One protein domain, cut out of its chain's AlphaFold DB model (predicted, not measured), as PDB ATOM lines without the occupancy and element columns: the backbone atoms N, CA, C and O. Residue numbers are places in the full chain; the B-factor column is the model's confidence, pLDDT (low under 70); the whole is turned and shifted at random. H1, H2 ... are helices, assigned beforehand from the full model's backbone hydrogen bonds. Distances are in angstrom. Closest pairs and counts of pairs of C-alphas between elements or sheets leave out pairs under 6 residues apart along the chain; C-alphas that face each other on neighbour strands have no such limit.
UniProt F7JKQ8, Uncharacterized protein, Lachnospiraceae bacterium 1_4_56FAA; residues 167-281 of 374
ATOM      1  N   LEU A 167     -17.459 -57.127 -13.607       91.25
ATOM      2  CA  LEU A 167     -16.071 -56.689 -13.600       91.25
ATOM      3  C   LEU A 167     -15.865 -55.328 -14.281       91.25
ATOM      4  O   LEU A 167     -15.103 -54.514 -13.776       91.25
ATOM      5  N   SER A 168     -16.585 -55.035 -15.363       93.38
ATOM      6  CA  SER A 168     -16.487 -53.753 -16.070       93.38
ATOM      7  C   SER A 168     -16.943 -52.573 -15.226       93.38
ATOM      8  O   SER A 168     -16.308 -51.524 -15.225       93.38
ATOM      9  N   MET A 169     -18.019 -52.738 -14.455       93.69
ATOM     10  CA  MET A 169     -18.497 -51.698 -13.543       93.69
ATOM     11  C   MET A 169     -17.524 -51.480 -12.378       93.69
ATOM     12  O   MET A 169     -17.286 -50.337 -11.989       93.69
ATOM     13  N   GLN A 170     -16.918 -52.553 -11.856       93.12
ATOM     14  CA  GLN A 170     -15.841 -52.448 -10.863       93.12
ATOM     15  C   GLN A 170     -14.603 -51.755 -11.450       93.12
ATOM     16  O   GLN A 170     -14.015 -50.899 -10.794       93.12
ATOM     17  N   PHE A 171     -14.243 -52.066 -12.699       95.19
ATOM     18  CA  PHE A 171     -13.147 -51.413 -13.409       95.19
ATOM     19  C   PHE A 171     -13.410 -49.921 -13.603       95.19
ATOM     20  O   PHE A 171     -12.545 -49.121 -13.282       95.19
ATOM     21  N   LEU A 172     -14.604 -49.523 -14.051       96.44
ATOM     22  CA  LEU A 172     -14.971 -48.110 -14.208       96.44
ATOM     23  C   LEU A 172     -14.926 -47.350 -12.879       96.44
ATOM     24  O   LEU A 172     -14.432 -46.222 -12.826       96.44
ATOM     25  N   TYR A 173     -15.401 -47.974 -11.797       95.69
ATOM     26  CA  TYR A 173     -15.258 -47.420 -10.455       95.69
ATOM     27  C   TYR A 173     -13.782 -47.234 -10.089       95.69
ATOM     28  O   TYR A 173     -13.372 -46.131  -9.733       95.69
ATOM     29  N   GLN A 174     -12.974 -48.286 -10.232       94.94
ATOM     30  CA  GLN A 174     -11.550 -48.261  -9.910       94.94
ATOM     31  C   GLN A 174     -10.768 -47.270 -10.788       94.94
ATOM     32  O   GLN A 174      -9.876 -46.590 -10.288       94.94
ATOM     33  N   PHE A 175     -11.148 -47.119 -12.056       96.25
ATOM     34  CA  PHE A 175     -10.573 -46.147 -12.975       96.25
ATOM     35  C   PHE A 175     -10.842 -44.716 -12.513       96.25
ATOM     36  O   PHE A 175      -9.917 -43.909 -12.448       96.25
ATOM     37  N   GLY A 176     -12.074 -44.423 -12.083       94.38
ATOM     38  CA  GLY A 176     -12.393 -43.154 -11.429       94.38
ATOM     39  C   GLY A 176     -11.537 -42.912 -10.179       94.38
ATOM     40  O   GLY A 176     -11.002 -41.822 -10.007       94.38
ATOM     41  N   ARG A 177     -11.312 -43.944  -9.351       92.81
ATOM     42  CA  ARG A 177     -10.428 -43.838  -8.174       92.81
ATOM     43  C   ARG A 177      -8.968 -43.559  -8.548       92.81
ATOM     44  O   ARG A 177      -8.292 -42.865  -7.795       92.81
ATOM     45  N   TRP A 178      -8.472 -44.073  -9.677       94.25
ATOM     46  CA  TRP A 178      -7.131 -43.746 -10.177       94.25
ATOM     47  C   TRP A 178      -7.035 -42.311 -10.686       94.25
ATOM     48  O   TRP A 178      -6.039 -41.650 -10.412       94.25
ATOM     49  N   VAL A 179      -8.072 -41.815 -11.363       91.94
ATOM     50  CA  VAL A 179      -8.169 -40.400 -11.751       91.94
ATOM     51  C   VAL A 179      -8.137 -39.508 -10.513       91.94
ATOM     52  O   VAL A 179      -7.332 -38.585 -10.442       91.94
ATOM     53  N   ASP A 180      -8.932 -39.830  -9.491       87.81
ATOM     54  CA  ASP A 180      -8.930 -39.095  -8.225       87.81
ATOM     55  C   ASP A 180      -7.548 -39.131  -7.549       87.81
ATOM     56  O   ASP A 180      -7.048 -38.107  -7.084       87.81
ATOM     57  N   ALA A 181      -6.899 -40.301  -7.522       87.50
ATOM     58  CA  ALA A 181      -5.555 -40.453  -6.969       87.50
ATOM     59  C   ALA A 181      -4.520 -39.633  -7.751       87.50
ATOM     60  O   ALA A 181      -3.655 -39.010  -7.137       87.50
ATOM     61  N   TYR A 182      -4.622 -39.585  -9.082       87.31
ATOM     62  CA  TYR A 182      -3.804 -38.709  -9.917       87.31
ATOM     63  C   TYR A 182      -4.050 -37.241  -9.567       87.31
ATOM     64  O   TYR A 182      -3.107 -36.541  -9.242       87.31
ATOM     65  N   MET A 183      -5.298 -36.778  -9.498       80.62
ATOM     66  CA  MET A 183      -5.604 -35.379  -9.161       80.62
ATOM     67  C   MET A 183      -5.098 -34.962  -7.767       80.62
ATOM     68  O   MET A 183      -4.849 -33.781  -7.514       80.62
ATOM     69  N   MET A 184      -4.931 -35.929  -6.860       78.06
ATOM     70  CA  MET A 184      -4.471 -35.713  -5.488       78.06
ATOM     71  C   MET A 184      -2.961 -35.908  -5.274       78.06
ATOM     72  O   MET A 184      -2.495 -35.685  -4.156       78.06
ATOM     73  N   GLY A 185      -2.180 -36.307  -6.286       79.62
ATOM     74  CA  GLY A 185      -0.757 -36.641  -6.085       79.62
ATOM     75  C   GLY A 185      -0.515 -37.966  -5.375       79.62
ATOM     76  O   GLY A 185       0.556 -38.195  -4.818       79.62
ATOM     77  N   GLU A 186      -1.508 -38.851  -5.381       84.81
ATOM     78  CA  GLU A 186      -1.490 -40.124  -4.666       84.81
ATOM     79  C   GLU A 186      -1.473 -41.353  -5.588       84.81
ATOM     80  O   GLU A 186      -1.526 -42.474  -5.077       84.81
ATOM     81  N   LEU A 187      -1.379 -41.165  -6.912       89.19
ATOM     82  CA  LEU A 187      -1.244 -42.255  -7.882       89.19
ATOM     83  C   LEU A 187       0.077 -43.016  -7.667       89.19
ATOM     84  O   LEU A 187       1.146 -42.417  -7.533       89.19
ATOM     85  N   LYS A 188       0.018 -44.349  -7.610       90.94
ATOM     86  CA  LYS A 188       1.152 -45.217  -7.241       90.94
ATOM     87  C   LYS A 188       1.474 -46.236  -8.324       90.94
ATOM     88  O   LYS A 188       0.625 -46.595  -9.127       90.94
ATOM     89  N   MET A 189       2.669 -46.836  -8.241       90.50
ATOM     90  CA  MET A 189       3.024 -47.973  -9.096       90.50
ATOM     91  C   MET A 189       2.030 -49.134  -8.991       90.50
ATOM     92  O   MET A 189       1.732 -49.770  -9.995       90.50
ATOM     93  N   ARG A 190       1.473 -49.383  -7.795       92.88
ATOM     94  CA  ARG A 190       0.413 -50.382  -7.613       92.88
ATOM     95  C   ARG A 190      -0.797 -50.120  -8.505       92.88
ATOM     96  O   ARG A 190      -1.336 -51.073  -9.043       92.88
ATOM     97  N   ASP A 191      -1.202 -48.865  -8.666       94.56
ATOM     98  CA  ASP A 191      -2.376 -48.508  -9.464       94.56
ATOM     99  C   ASP A 191      -2.147 -48.820 -10.949       94.56
ATOM    100  O   ASP A 191      -3.012 -49.396 -11.602       94.56
ATOM    101  N   VAL A 192      -0.942 -48.536 -11.459       93.75
ATOM    102  CA  VAL A 192      -0.528 -48.890 -12.830       93.75
ATOM    103  C   VAL A 192      -0.448 -50.411 -13.015       93.75
ATOM    104  O   VAL A 192      -0.848 -50.939 -14.051       93.75
ATOM    105  N   MET A 193       0.037 -51.131 -12.000       93.19
ATOM    106  CA  MET A 193       0.121 -52.594 -12.009       93.19
ATOM    107  C   MET A 193      -1.270 -53.245 -11.992       93.19
ATOM    108  O   MET A 193      -1.531 -54.156 -12.773       93.19
ATOM    109  N   ASP A 194      -2.185 -52.760 -11.146       94.88
ATOM    110  CA  ASP A 194      -3.579 -53.213 -11.128       94.88
ATOM    111  C   ASP A 194      -4.248 -52.927 -12.481       94.88
ATOM    112  O   ASP A 194      -4.880 -53.820 -13.047       94.88
ATOM    113  N   TYR A 195      -4.062 -51.718 -13.033       95.44
ATOM    114  CA  TYR A 195      -4.547 -51.350 -14.365       95.44
ATOM    115  C   TYR A 195      -4.086 -52.347 -15.432       95.44
ATOM    116  O   TYR A 195      -4.922 -52.838 -16.194       95.44
ATOM    117  N   TYR A 196      -2.793 -52.698 -15.444       94.81
ATOM    118  CA  TYR A 196      -2.234 -53.682 -16.372       94.81
ATOM    119  C   TYR A 196      -3.000 -55.011 -16.316       94.81
ATOM    120  O   TYR A 196      -3.430 -55.511 -17.351       94.81
ATOM    121  N   TYR A 197      -3.254 -55.564 -15.129       93.94
ATOM    122  CA  TYR A 197      -3.984 -56.833 -15.020       93.94
ATOM    123  C   TYR A 197      -5.463 -56.726 -15.403       93.94
ATOM    124  O   TYR A 197      -6.005 -57.661 -15.997       93.94
ATOM    125  N   TYR A 198      -6.115 -55.595 -15.127       94.38
ATOM    126  CA  TYR A 198      -7.494 -55.377 -15.561       94.38
ATOM    127  C   TYR A 198      -7.627 -55.407 -17.085       94.38
ATOM    128  O   TYR A 198      -8.509 -56.093 -17.597       94.38
ATOM    129  N   ILE A 199      -6.758 -54.705 -17.817       93.06
ATOM    130  CA  ILE A 199      -6.868 -54.613 -19.284       93.06
ATOM    131  C   ILE A 199      -6.521 -55.919 -20.011       93.06
ATOM    132  O   ILE A 199      -6.909 -56.087 -21.165       93.06
ATOM    133  N   GLN A 200      -5.811 -56.838 -19.348       91.81
ATOM    134  CA  GLN A 200      -5.543 -58.185 -19.860       91.81
ATOM    135  C   GLN A 200      -6.691 -59.162 -19.561       91.81
ATOM    136  O   GLN A 200      -6.749 -60.250 -20.136       91.81
ATOM    137  N   ASN A 201      -7.619 -58.808 -18.665       93.50
ATOM    138  CA  ASN A 201      -8.697 -59.700 -18.268       93.50
ATOM    139  C   ASN A 201      -9.714 -59.886 -19.417       93.50
ATOM    140  O   ASN A 201     -10.276 -58.895 -19.892       93.50
ATOM    141  N   PRO A 202     -10.041 -61.129 -19.829       92.94
ATOM    142  CA  PRO A 202     -10.973 -61.374 -20.930       92.94
ATOM    143  C   PRO A 202     -12.352 -60.730 -20.750       92.94
ATOM    144  O   PRO A 202     -12.941 -60.270 -21.724       92.94
ATOM    145  N   ALA A 203     -12.868 -60.650 -19.518       91.44
ATOM    146  CA  ALA A 203     -14.163 -60.023 -19.260       91.44
ATOM    147  C   ALA A 203     -14.134 -58.504 -19.504       91.44
ATOM    148  O   ALA A 203     -15.113 -57.956 -20.002       91.44
ATOM    149  N   ILE A 204     -13.003 -57.843 -19.228       94.25
ATOM    150  CA  ILE A 204     -12.794 -56.428 -19.566       94.25
ATOM    151  C   ILE A 204     -12.609 -56.262 -21.072       94.25
ATOM    152  O   ILE A 204     -13.246 -55.402 -21.675       94.25
ATOM    153  N   THR A 205     -11.799 -57.115 -21.703       92.50
ATOM    154  CA  THR A 205     -11.566 -57.075 -23.154       92.50
ATOM    155  C   THR A 205     -12.862 -57.237 -23.949       92.50
ATOM    156  O   THR A 205     -13.073 -56.516 -24.922       92.50
ATOM    157  N   ASN A 206     -13.767 -58.112 -23.504       94.12
ATOM    158  CA  ASN A 206     -15.067 -58.321 -24.145       94.12
ATOM    159  C   ASN A 206     -15.990 -57.091 -24.067       94.12
ATOM    160  O   ASN A 206     -16.809 -56.886 -24.960       94.12
ATOM    161  N   GLU A 207     -15.857 -56.261 -23.029       95.38
ATOM    162  CA  GLU A 207     -16.642 -55.032 -22.844       95.38
ATOM    163  C   GLU A 207     -15.841 -53.755 -23.161       95.38
ATOM    164  O   GLU A 207     -16.296 -52.642 -22.883       95.38
ATOM    165  N   ARG A 208     -14.671 -53.890 -23.802       93.50
ATOM    166  CA  ARG A 208     -13.748 -52.787 -24.110       93.50
ATOM    167  C   ARG A 208     -14.435 -51.606 -24.788       93.50
ATOM    168  O   ARG A 208     -14.260 -50.479 -24.344       93.50
ATOM    169  N   ARG A 209     -15.263 -51.860 -25.807       95.69
ATOM    170  CA  ARG A 209     -15.967 -50.798 -26.544       95.69
ATOM    171  C   ARG A 209     -16.856 -49.958 -25.623       95.69
ATOM    172  O   ARG A 209     -16.840 -48.738 -25.695       95.69
ATOM    173  N   PHE A 210     -17.608 -50.609 -24.736       96.00
ATOM    174  CA  PHE A 210     -18.474 -49.924 -23.775       96.00
ATOM    175  C   PHE A 210     -17.664 -49.057 -22.801       96.00
ATOM    176  O   PHE A 210     -18.044 -47.921 -22.518       96.00
ATOM    177  N   ILE A 211     -16.541 -49.586 -22.313       96.50
ATOM    178  CA  ILE A 211     -15.638 -48.871 -21.408       96.50
ATOM    179  C   ILE A 211     -15.036 -47.650 -22.112       96.50
ATOM    180  O   ILE A 211     -15.110 -46.548 -21.575       96.50
ATOM    181  N   GLU A 212     -14.485 -47.828 -23.314       95.44
ATOM    182  CA  GLU A 212     -13.857 -46.760 -24.101       95.44
ATOM    183  C   GLU A 212     -14.856 -45.638 -24.428       95.44
ATOM    184  O   GLU A 212     -14.552 -44.474 -24.174       95.44
ATOM    185  N   GLU A 213     -16.081 -45.967 -24.858       96.75
ATOM    186  CA  GLU A 213     -17.146 -44.980 -25.100       96.75
ATOM    187  C   GLU A 213     -17.498 -44.164 -23.842       96.75
ATOM    188  O   GLU A 213     -17.826 -42.976 -23.925       96.75
ATOM    189  N   LEU A 214     -17.485 -44.790 -22.660       96.06
ATOM    190  CA  LEU A 214     -17.793 -44.096 -21.412       96.06
ATOM    191  C   LEU A 214     -16.627 -43.216 -20.945       96.06
ATOM    192  O   LEU A 214     -16.866 -42.101 -20.477       96.06
ATOM    193  N   LEU A 215     -15.387 -43.688 -21.093       95.69
ATOM    194  CA  LEU A 215     -14.185 -42.906 -20.785       95.69
ATOM    195  C   LEU A 215     -14.031 -41.710 -21.730       95.69
ATOM    196  O   LEU A 215     -13.645 -40.633 -21.279       95.69
ATOM    197  N   GLU A 216     -14.400 -41.863 -23.001       95.06
ATOM    198  CA  GLU A 216     -14.438 -40.766 -23.967       95.06
ATOM    199  C   GLU A 216     -15.444 -39.696 -23.553       95.06
ATOM    200  O   GLU A 216     -15.084 -38.525 -23.432       95.06
ATOM    201  N   LYS A 217     -16.682 -40.100 -23.235       94.44
ATOM    202  CA  LYS A 217     -17.695 -39.179 -22.703       94.44
ATOM    203  C   LYS A 217     -17.188 -38.464 -21.456       94.44
ATOM    204  O   LYS A 217     -17.410 -37.268 -21.328       94.44
ATOM    205  N   ALA A 218     -16.498 -39.181 -20.570       92.12
ATOM    206  CA  ALA A 218     -15.923 -38.648 -19.340       92.12
ATOM    207  C   ALA A 218     -14.723 -37.702 -19.550       92.12
ATOM    208  O   ALA A 218     -14.266 -37.107 -18.574       92.12
ATOM    209  N   GLY A 219     -14.214 -37.554 -20.781       91.44
ATOM    210  CA  GLY A 219     -13.024 -36.752 -21.079       91.44
ATOM    211  C   GLY A 219     -11.719 -37.385 -20.586       91.44
ATOM    212  O   GLY A 219     -10.737 -36.678 -20.379       91.44
ATOM    213  N   LEU A 220     -11.711 -38.707 -20.381       94.25
ATOM    214  CA  LEU A 220     -10.617 -39.466 -19.766       94.25
ATOM    215  C   LEU A 220      -9.778 -40.260 -20.779       94.25
ATOM    216  O   LEU A 220      -8.914 -41.040 -20.381       94.25
ATOM    217  N   THR A 221     -10.015 -40.071 -22.079       91.81
ATOM    218  CA  THR A 221      -9.316 -40.793 -23.154       91.81
ATOM    219  C   THR A 221      -7.803 -40.630 -23.071       91.81
ATOM    220  O   THR A 221      -7.074 -41.613 -23.183       91.81
ATOM    221  N   GLU A 222      -7.317 -39.406 -22.838       88.94
ATOM    222  CA  GLU A 222      -5.877 -39.152 -22.783       88.94
ATOM    223  C   GLU A 222      -5.249 -39.770 -21.529       88.94
ATOM    224  O   GLU A 222      -4.238 -40.457 -21.637       88.94
ATOM    225  N   PHE A 223      -5.887 -39.645 -20.360       90.94
ATOM    226  CA  PHE A 223      -5.442 -40.340 -19.147       90.94
ATOM    227  C   PHE A 223      -5.385 -41.862 -19.350       90.94
ATOM    228  O   PHE A 223      -4.375 -42.486 -19.030       90.94
ATOM    229  N   ALA A 224      -6.425 -42.458 -19.947       93.12
ATOM    230  CA  ALA A 224      -6.460 -43.887 -20.255       93.12
ATOM    231  C   ALA A 224      -5.317 -44.300 -21.192       93.12
ATOM    232  O   ALA A 224      -4.655 -45.308 -20.951       93.12
ATOM    233  N   LYS A 225      -5.057 -43.503 -22.233       90.88
ATOM    234  CA  LYS A 225      -3.972 -43.729 -23.190       90.88
ATOM    235  C   LYS A 225      -2.603 -43.676 -22.512       90.88
ATOM    236  O   LYS A 225      -1.821 -44.609 -22.673       90.88
ATOM    237  N   GLN A 226      -2.320 -42.624 -21.742       89.38
ATOM    238  CA  GLN A 226      -1.034 -42.456 -21.057       89.38
ATOM    239  C   GLN A 226      -0.800 -43.565 -20.024       89.38
ATOM    240  O   GLN A 226       0.280 -44.154 -19.985       89.38
ATOM    241  N   LEU A 227      -1.834 -43.924 -19.255       91.69
ATOM    242  CA  LEU A 227      -1.772 -45.024 -18.294       91.69
ATOM    243  C   LEU A 227      -1.546 -46.378 -18.985       91.69
ATOM    244  O   LEU A 227      -0.762 -47.188 -18.497       91.69
ATOM    245  N   ASN A 228      -2.164 -46.605 -20.149       92.00
ATOM    246  CA  ASN A 228      -1.957 -47.812 -20.948       92.00
ATOM    247  C   ASN A 228      -0.536 -47.937 -21.493       92.00
ATOM    248  O   ASN A 228       0.048 -49.022 -21.439       92.00
ATOM    249  N   ILE A 229       0.028 -46.839 -22.005       88.06
ATOM    250  CA  ILE A 229       1.411 -46.836 -22.486       88.06
ATOM    251  C   ILE A 229       2.353 -47.107 -21.312       88.06
ATOM    252  O   ILE A 229       3.188 -48.002 -21.410       88.06
ATOM    253  N   LEU A 230       2.166 -46.424 -20.178       88.75
ATOM    254  CA  LEU A 230       2.987 -46.625 -18.984       88.75
ATOM    255  C   LEU A 230       2.927 -48.073 -18.475       88.75
ATOM    256  O   LEU A 230       3.959 -48.695 -18.240       88.75
ATOM    257  N   ALA A 231       1.725 -48.644 -18.367       90.88
ATOM    258  CA  ALA A 231       1.533 -50.035 -17.973       90.88
ATOM    259  C   ALA A 231       2.218 -51.015 -18.939       90.88
ATOM    260  O   ALA A 231       2.818 -51.999 -18.505       90.88
ATOM    261  N   SER A 232       2.167 -50.734 -20.243       88.31
ATOM    262  CA  SER A 232       2.822 -51.549 -21.273       88.31
ATOM    263  C   SER A 232       4.349 -51.439 -21.231       88.31
ATOM    264  O   SER A 232       5.024 -52.437 -21.471       88.31
ATOM    265  N   LEU A 233       4.893 -50.260 -20.904       85.12
ATOM    266  CA  LEU A 233       6.333 -50.043 -20.727       85.12
ATOM    267  C   LEU A 233       6.868 -50.738 -19.470       85.12
ATOM    268  O   LEU A 233       7.943 -51.326 -19.514       85.12
ATOM    269  N   TRP A 234       6.130 -50.682 -18.359       85.94
ATOM    270  CA  TRP A 234       6.572 -51.263 -17.088       85.94
ATOM    271  C   TRP A 234       6.364 -52.775 -16.990       85.94
ATOM    272  O   TRP A 234       7.190 -53.464 -16.392       85.94
ATOM    273  N   PHE A 235       5.255 -53.293 -17.524       84.25
ATOM    274  CA  PHE A 235       4.827 -54.680 -17.288       84.25
ATOM    275  C   PHE A 235       4.529 -55.470 -18.570       84.25
ATOM    276  O   PHE A 235       4.328 -56.681 -18.508       84.25
ATOM    277  N   GLY A 236       4.473 -54.806 -19.728       80.25
ATOM    278  CA  GLY A 236       4.290 -55.441 -21.032       80.25
ATOM    279  C   GLY A 236       5.610 -55.779 -21.728       80.25
ATOM    280  O   GLY A 236       6.677 -55.779 -21.125       80.25
ATOM    281  N   GLN A 237       5.538 -56.064 -23.031       68.38
ATOM    282  CA  GLN A 237       6.719 -56.376 -23.853       68.38
ATOM    283  C   GLN A 237       7.461 -55.129 -24.373       68.38
ATOM    284  O   GLN A 237       8.422 -55.269 -25.125       68.38
ATOM    285  N   GLY A 238       7.047 -53.924 -23.959       57.59
ATOM    286  CA  GLY A 238       7.574 -52.661 -24.480       57.59
ATOM    287  C   GLY A 238       7.153 -52.396 -25.933       57.59
ATOM    288  O   GLY A 238       6.882 -53.307 -26.709       57.59
ATOM    289  N   GLY A 239       7.057 -51.121 -26.306       56.50
ATOM    290  CA  GLY A 239       6.778 -50.700 -27.678       56.50
ATOM    291  C   GLY A 239       7.356 -49.314 -27.945       56.50
ATOM    292  O   GLY A 239       7.495 -48.519 -27.016       56.50
ATOM    293  N   GLU A 240       7.698 -49.025 -29.202       51.56
ATOM    294  CA  GLU A 240       8.100 -47.683 -29.634       51.56
ATOM    295  C   GLU A 240       6.868 -46.770 -29.636       51.56
ATOM    296  O   GLU A 240       6.028 -46.825 -30.534       51.56
ATOM    297  N   VAL A 241       6.722 -45.956 -28.593       59.28
ATOM    298  CA  VAL A 241       5.623 -44.993 -28.455       59.28
ATOM    299  C   VAL A 241       6.214 -43.618 -28.165       59.28
ATOM    300  O   VAL A 241       7.269 -43.527 -27.550       59.28
ATOM    301  N   ASP A 242       5.547 -42.549 -28.599       58.66
ATOM    302  CA  ASP A 242       5.896 -41.174 -28.226       58.66
ATOM    303  C   ASP A 242       5.873 -41.021 -26.692       58.66
ATOM    304  O   ASP A 242       4.820 -41.042 -26.050       58.66
ATOM    305  N   THR A 243       7.063 -40.956 -26.096       62.72
ATOM    306  CA  THR A 243       7.279 -41.154 -24.659       62.72
ATOM    307  C   THR A 243       7.232 -39.867 -23.840       62.72
ATOM    308  O   THR A 243       7.261 -39.927 -22.611       62.72
ATOM    309  N   GLY A 244       7.133 -38.693 -24.475       68.56
ATOM    310  CA  GLY A 244       7.313 -37.411 -23.785       68.56
ATOM    311  C   GLY A 244       6.335 -37.180 -22.626       68.56
ATOM    312  O   GLY A 244       6.746 -36.792 -21.538       68.56
ATOM    313  N   THR A 245       5.037 -37.433 -22.832       72.56
ATOM    314  CA  THR A 245       4.008 -37.273 -21.775       72.56
ATOM    315  C   THR A 245       3.991 -38.444 -20.788       72.56
ATOM    316  O   THR A 245       3.708 -38.248 -19.607       72.56
ATOM    317  N   VAL A 246       4.370 -39.643 -21.234       78.50
ATOM    318  CA  VAL A 246       4.420 -40.845 -20.390       78.50
ATOM    319  C   VAL A 246       5.528 -40.738 -19.345       78.50
ATOM    320  O   VAL A 246       5.288 -41.031 -18.178       78.50
ATOM    321  N   PHE A 247       6.715 -40.261 -19.734       76.62
ATOM    322  CA  PHE A 247       7.819 -40.051 -18.794       76.62
ATOM    323  C   PHE A 247       7.498 -38.985 -17.748       76.62
ATOM    324  O   PHE A 247       7.889 -39.121 -16.597       76.62
ATOM    325  N   GLN A 248       6.712 -37.971 -18.107       74.81
ATOM    326  CA  GLN A 248       6.247 -36.984 -17.134       74.81
ATOM    327  C   GLN A 248       5.244 -37.593 -16.135       74.81
ATOM    328  O   GLN A 248       5.279 -37.263 -14.954       74.81
ATOM    329  N   LEU A 249       4.372 -38.512 -16.573       79.62
ATOM    330  CA  LEU A 249       3.488 -39.266 -15.672       79.62
ATOM    331  C   LEU A 249       4.276 -40.237 -14.771       79.62
ATOM    332  O   LEU A 249       3.941 -40.416 -13.601       79.62
ATOM    333  N   GLU A 250       5.329 -40.854 -15.300       82.25
ATOM    334  CA  GLU A 250       6.264 -41.674 -14.528       82.25
ATOM    335  C   GLU A 250       6.964 -40.850 -13.434       82.25
ATOM    336  O   GLU A 250       6.914 -41.215 -12.254       82.25
ATOM    337  N   GLU A 251       7.553 -39.710 -13.804       77.56
ATOM    338  CA  GLU A 251       8.224 -38.784 -12.886       77.56
ATOM    339  C   GLU A 251       7.252 -38.257 -11.824       77.56
ATOM    340  O   GLU A 251       7.570 -38.236 -10.633       77.56
ATOM    341  N   TYR A 252       6.010 -37.965 -12.215       80.25
ATOM    342  CA  TYR A 252       4.926 -37.601 -11.307       80.25
ATOM    343  C   TYR A 252       4.661 -38.667 -10.232       80.25
ATOM    344  O   TYR A 252       4.558 -38.352  -9.041       80.25
ATOM    345  N   ILE A 253       4.571 -39.943 -10.628       82.94
ATOM    346  CA  ILE A 253       4.340 -41.054  -9.695       82.94
ATOM    347  C   ILE A 253       5.525 -41.179  -8.729       82.94
ATOM    348  O   ILE A 253       5.320 -41.273  -7.514       82.94
ATOM    349  N   PHE A 254       6.763 -41.145  -9.231       78.00
ATOM    350  CA  PHE A 254       7.965 -41.264  -8.396       78.00
ATOM    351  C   PHE A 254       8.185 -40.057  -7.471       78.00
ATOM    352  O   PHE A 254       8.589 -40.231  -6.316       78.00
ATOM    353  N   SER A 255       7.857 -38.850  -7.935       73.81
ATOM    354  CA  SER A 255       7.940 -37.602  -7.166       73.81
ATOM    355  C   SER A 255       6.778 -37.414  -6.187       73.81
ATOM    356  O   SER A 255       6.769 -36.439  -5.436       73.81
ATOM    357  N   LYS A 256       5.824 -38.357  -6.120       74.38
ATOM    358  CA  LYS A 256       4.642 -38.301  -5.239       74.38
ATOM    359  C   LYS A 256       3.763 -37.076  -5.515       74.38
ATOM    360  O   LYS A 256       3.281 -36.434  -4.581       74.38
ATOM    361  N   GLY A 257       3.642 -36.710  -6.788       64.50
ATOM    362  CA  GLY A 257       2.901 -35.531  -7.225       64.50
ATOM    363  C   GLY A 257       3.488 -34.196  -6.758       64.50
ATOM    364  O   GLY A 257       2.758 -33.209  -6.687       64.50
ATOM    365  N   MET A 258       4.782 -34.153  -6.399       57.69
ATOM    366  CA  MET A 258       5.472 -32.905  -6.042       57.69
ATOM    367  C   MET A 258       5.887 -32.075  -7.265       57.69
ATOM    368  O   MET A 258       6.211 -30.898  -7.109       57.69
ATOM    369  N   GLU A 259       5.866 -32.658  -8.464       54.97
ATOM    370  CA  GLU A 259       6.175 -31.958  -9.711       54.97
ATOM    371  C   GLU A 259       4.981 -31.244 -10.355       54.97
ATOM    372  O   GLU A 259       3.819 -31.429  -9.996       54.97
ATOM    373  N   ASP A 260       5.321 -30.339 -11.273       52.03
ATOM    374  CA  ASP A 260       4.515 -29.227 -11.773       52.03
ATOM    375  C   ASP A 260       3.118 -29.660 -12.278       52.03
ATOM    376  O   ASP A 260       2.988 -30.420 -13.241       52.03
ATOM    377  N   ARG A 261       2.050 -29.076 -11.703       53.91
ATOM    378  CA  ARG A 261       0.615 -29.244 -12.073       53.91
ATOM    379  C   ARG A 261       0.267 -28.793 -13.509       53.91
ATOM    380  O   ARG A 261      -0.889 -28.566 -13.866       53.91
ATOM    381  N   ARG A 262       1.273 -28.601 -14.363       50.22
ATOM    382  CA  ARG A 262       1.141 -28.237 -15.782       50.22
ATOM    383  C   ARG A 262       0.648 -29.409 -16.636       50.22
ATOM    384  O   ARG A 262       0.038 -29.167 -17.681       50.22
ATOM    385  N   LEU A 263       0.853 -30.646 -16.172       56.56
ATOM    386  CA  LEU A 263       0.363 -31.878 -16.802       56.56
ATOM    387  C   LEU A 263      -1.161 -31.982 -16.835       56.56
ATOM    388  O   LEU A 263      -1.715 -32.499 -17.805       56.56
ATOM    389  N   ASP A 264      -1.837 -31.421 -15.834       59.84
ATOM    390  CA  ASP A 264      -3.285 -31.555 -15.654       59.84
ATOM    391  C   ASP A 264      -4.060 -31.071 -16.882       59.84
ATOM    392  O   ASP A 264      -5.009 -31.708 -17.313       59.84
ATOM    393  N   SER A 265      -3.611 -29.985 -17.520       58.91
ATOM    394  CA  SER A 265      -4.244 -29.462 -18.744       58.91
ATOM    395  C   SER A 265      -4.137 -30.389 -19.954       58.91
ATOM    396  O   SER A 265      -4.936 -30.241 -20.872       58.91
ATOM    397  N   LYS A 266      -3.128 -31.265 -20.002       65.94
ATOM    398  CA  LYS A 266      -2.892 -32.175 -21.129       65.94
ATOM    399  C   LYS A 266      -3.509 -33.545 -20.878       65.94
ATOM    400  O   LYS A 266      -4.154 -34.077 -21.768       65.94
ATOM    401  N   ILE A 267      -3.315 -34.090 -19.678       68.19
ATOM    402  CA  ILE A 267      -3.745 -35.446 -19.328       68.19
ATOM    403  C   ILE A 267      -5.234 -35.471 -18.956       68.19
ATOM    404  O   ILE A 267      -5.942 -36.398 -19.350       68.19
ATOM    405  N   ILE A 268      -5.721 -34.450 -18.236       66.69
ATOM    406  CA  ILE A 268      -7.122 -34.356 -17.799       66.69
ATOM    407  C   ILE A 268      -7.664 -32.921 -17.981       66.69
ATOM    408  O   ILE A 268      -7.912 -32.196 -17.011       66.69
ATOM    409  N   PRO A 269      -7.865 -32.477 -19.238       57.09
ATOM    410  CA  PRO A 269      -8.173 -31.081 -19.558       57.09
ATOM    411  C   PRO A 269      -9.447 -30.537 -18.890       57.09
ATOM    412  O   PRO A 269      -9.525 -29.338 -18.619       57.09
ATOM    413  N   TYR A 270     -10.429 -31.397 -18.599       56.09
ATOM    414  CA  TYR A 270     -11.765 -31.003 -18.133       56.09
ATOM    415  C   TYR A 270     -11.985 -31.121 -16.613       56.09
ATOM    416  O   TYR A 270     -13.072 -30.815 -16.131       56.09
ATOM    417  N   GLU A 271     -10.973 -31.527 -15.838       56.56
ATOM    418  CA  GLU A 271     -11.153 -31.921 -14.424       56.56
ATOM    419  C   GLU A 271     -10.499 -30.954 -13.418       56.56
ATOM    420  O   GLU A 271     -10.601 -31.130 -12.202       56.56
ATOM    421  N   LYS A 272      -9.888 -29.862 -13.910       47.69
ATOM    422  CA  LYS A 272      -9.157 -28.855 -13.108       47.69
ATOM    423  C   LYS A 272      -9.967 -28.182 -11.988       47.69
ATOM    424  O   LYS A 272      -9.368 -27.610 -11.082       47.69
ATOM    425  N   THR A 273     -11.296 -28.242 -12.016       43.12
ATOM    426  CA  THR A 273     -12.162 -27.443 -11.128       43.12
ATOM    427  C   THR A 273     -12.622 -28.179  -9.858       43.12
ATOM    428  O   THR A 273     -13.451 -27.650  -9.130       43.12
ATOM    429  N   ARG A 274     -12.139 -29.395  -9.549       49.09
ATOM    430  CA  ARG A 274     -12.714 -30.204  -8.442       49.09
ATOM    431  C   ARG A 274     -11.739 -30.724  -7.388       49.09
ATOM    432  O   ARG A 274     -12.093 -31.628  -6.633       49.09
ATOM    433  N   VAL A 275     -10.574 -30.093  -7.226       48.59
ATOM    434  CA  VAL A 275      -9.720 -30.336  -6.042       48.59
ATOM    435  C   VAL A 275     -10.496 -30.053  -4.736       48.59
ATOM    436  O   VAL A 275     -10.250 -30.703  -3.721       48.59
ATOM    437  N   ASP A 276     -11.518 -29.192  -4.788       48.62
ATOM    438  CA  ASP A 276     -12.444 -28.890  -3.686       48.62
ATOM    439  C   ASP A 276     -13.323 -30.082  -3.257       48.62
ATOM    440  O   ASP A 276     -13.744 -30.143  -2.108       48.62
ATOM    441  N   PHE A 277     -13.568 -31.080  -4.120       45.00
ATOM    442  CA  PHE A 277     -14.332 -32.278  -3.724       45.00
ATOM    443  C   PHE A 277     -13.566 -33.139  -2.703       45.00
ATOM    444  O   PHE A 277     -14.179 -33.829  -1.889       45.00
ATOM    445  N   TYR A 278     -12.229 -33.080  -2.730       49.91
ATOM    446  CA  TYR A 278     -11.327 -33.810  -1.832       49.91
ATOM    447  C   TYR A 278     -10.693 -32.919  -0.759       49.91
ATOM    448  O   TYR A 278     -10.307 -33.401   0.312       49.91
ATOM    449  N   GLN A 279     -10.588 -31.612  -1.012       46.00
ATOM    450  CA  GLN A 279     -10.213 -30.643   0.007       46.00
ATOM    451  C   GLN A 279     -11.408 -30.389   0.923       46.00
ATOM    452  O   GLN A 279     -12.365 -29.719   0.571       46.00
ATOM    453  N   ARG A 280     -11.307 -30.941   2.136       44.84
ATOM    454  CA  ARG A 280     -12.047 -30.556   3.346       44.84
ATOM    455  C   ARG A 280     -12.610 -29.135   3.248       44.84
ATOM    456  O   ARG A 280     -11.819 -28.202   3.111       44.84
ATOM    457  N   ASP A 281     -13.917 -28.988   3.460       50.22
ATOM    458  CA  ASP A 281     -14.580 -27.696   3.644       50.22
ATOM    459  C   ASP A 281     -14.110 -27.074   4.974       50.22
ATOM    460  O   ASP A 281     -14.695 -27.200   6.058       50.22
TER     461      ASP A 281
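Overview. This is residues 167 to 281 of the 374 residues of an uncharacterized protein of Lachnospiraceae bacterium 1_4_56FAA (UniProt F7JKQ8). The longest helix, H1, runs along one side of a compact helical body, with H2 beside it in the opposite direction, while H5 lies in the core and crosses both H1 and H2 nearly at right angles. H6 packs across H5, H3 and H4 turn the chain from the end of H2 back to the beginning of H5, H7 packs on H5, and the small H8 lies near the end of H1. The printed part has 115 residues with eight named helices, H1 to H8 in order along the chain, and no named strand; the class is all helix. The whole is compact, with a radius of gyration of the C-alphas of 13.9 A and spans of 40 by 30 by 22 A.

Along the chain. H1, residues 167 to 183, runs 24.2 A from C-alpha 167 at (-16.071, -56.689, -13.600) to C-alpha 183 at (-5.604, -35.379, -9.161). H2, residues 189 to 200, is 17.1 A long. H3 is residues 202 to 206, and H4, residues 208 to 217, measures 14.2 A. H5, residues 221 to 235, is 20.7 A long, and H6, residues 244 to 254, is 15.9 A. H7 is residues 264 to 267; H8, residues 275 to 278, ends with C-alpha 278 at (-11.327, -33.810, -1.832).

Arrangement. H1 and H2 are close but not clearly touching, at a shallow tilt of 28 degrees, opposite ways; their closest C-alphas, of Trp 178 and Asp 191, are 6.8 A apart. H1 touches H3 with residues 167 to 171 alone, the C-alphas of Ser 168 and Ile 204 coming closest at 5.7 A. The hub is H5. It touches H2, about perpendicular at 83 degrees, with the C-alphas of Tyr 196 and Ala 231 closest at 5.5 A. H5 touches H6 with residues 226 to 230 alone, closest at the C-alphas of Gln 226 and Val 246, 5.7 A. H5 touches H7 with C-alphas 223 and 267 closest, 5.2 A. H4 and H5 only just touch, and only at the corner by their link, with 3 pairs of C-alphas within 8 A; the closest are those of Leu 215 and Thr 221, 5.8 A. H8 touches no helix but is near H1, with the C-alphas of Met 183 and Val 275 closest at 7.2 A. H2 and H4 are among the pairs that are apart. Every O i to N i+4 pair is within hydrogen-bond range in H1 to H5, and 6 of 7 in H6; H7 and H8 are too short for such a pair.

Size, cuts and confidence. The C-alphas farthest apart, of Gln 237 and Asp 281, are 45.1 A apart. The printed part has no cut and no long link. Mean pLDDT of the printed part is 79.9; residues 237 to 244 and 257 to 281 are under 70.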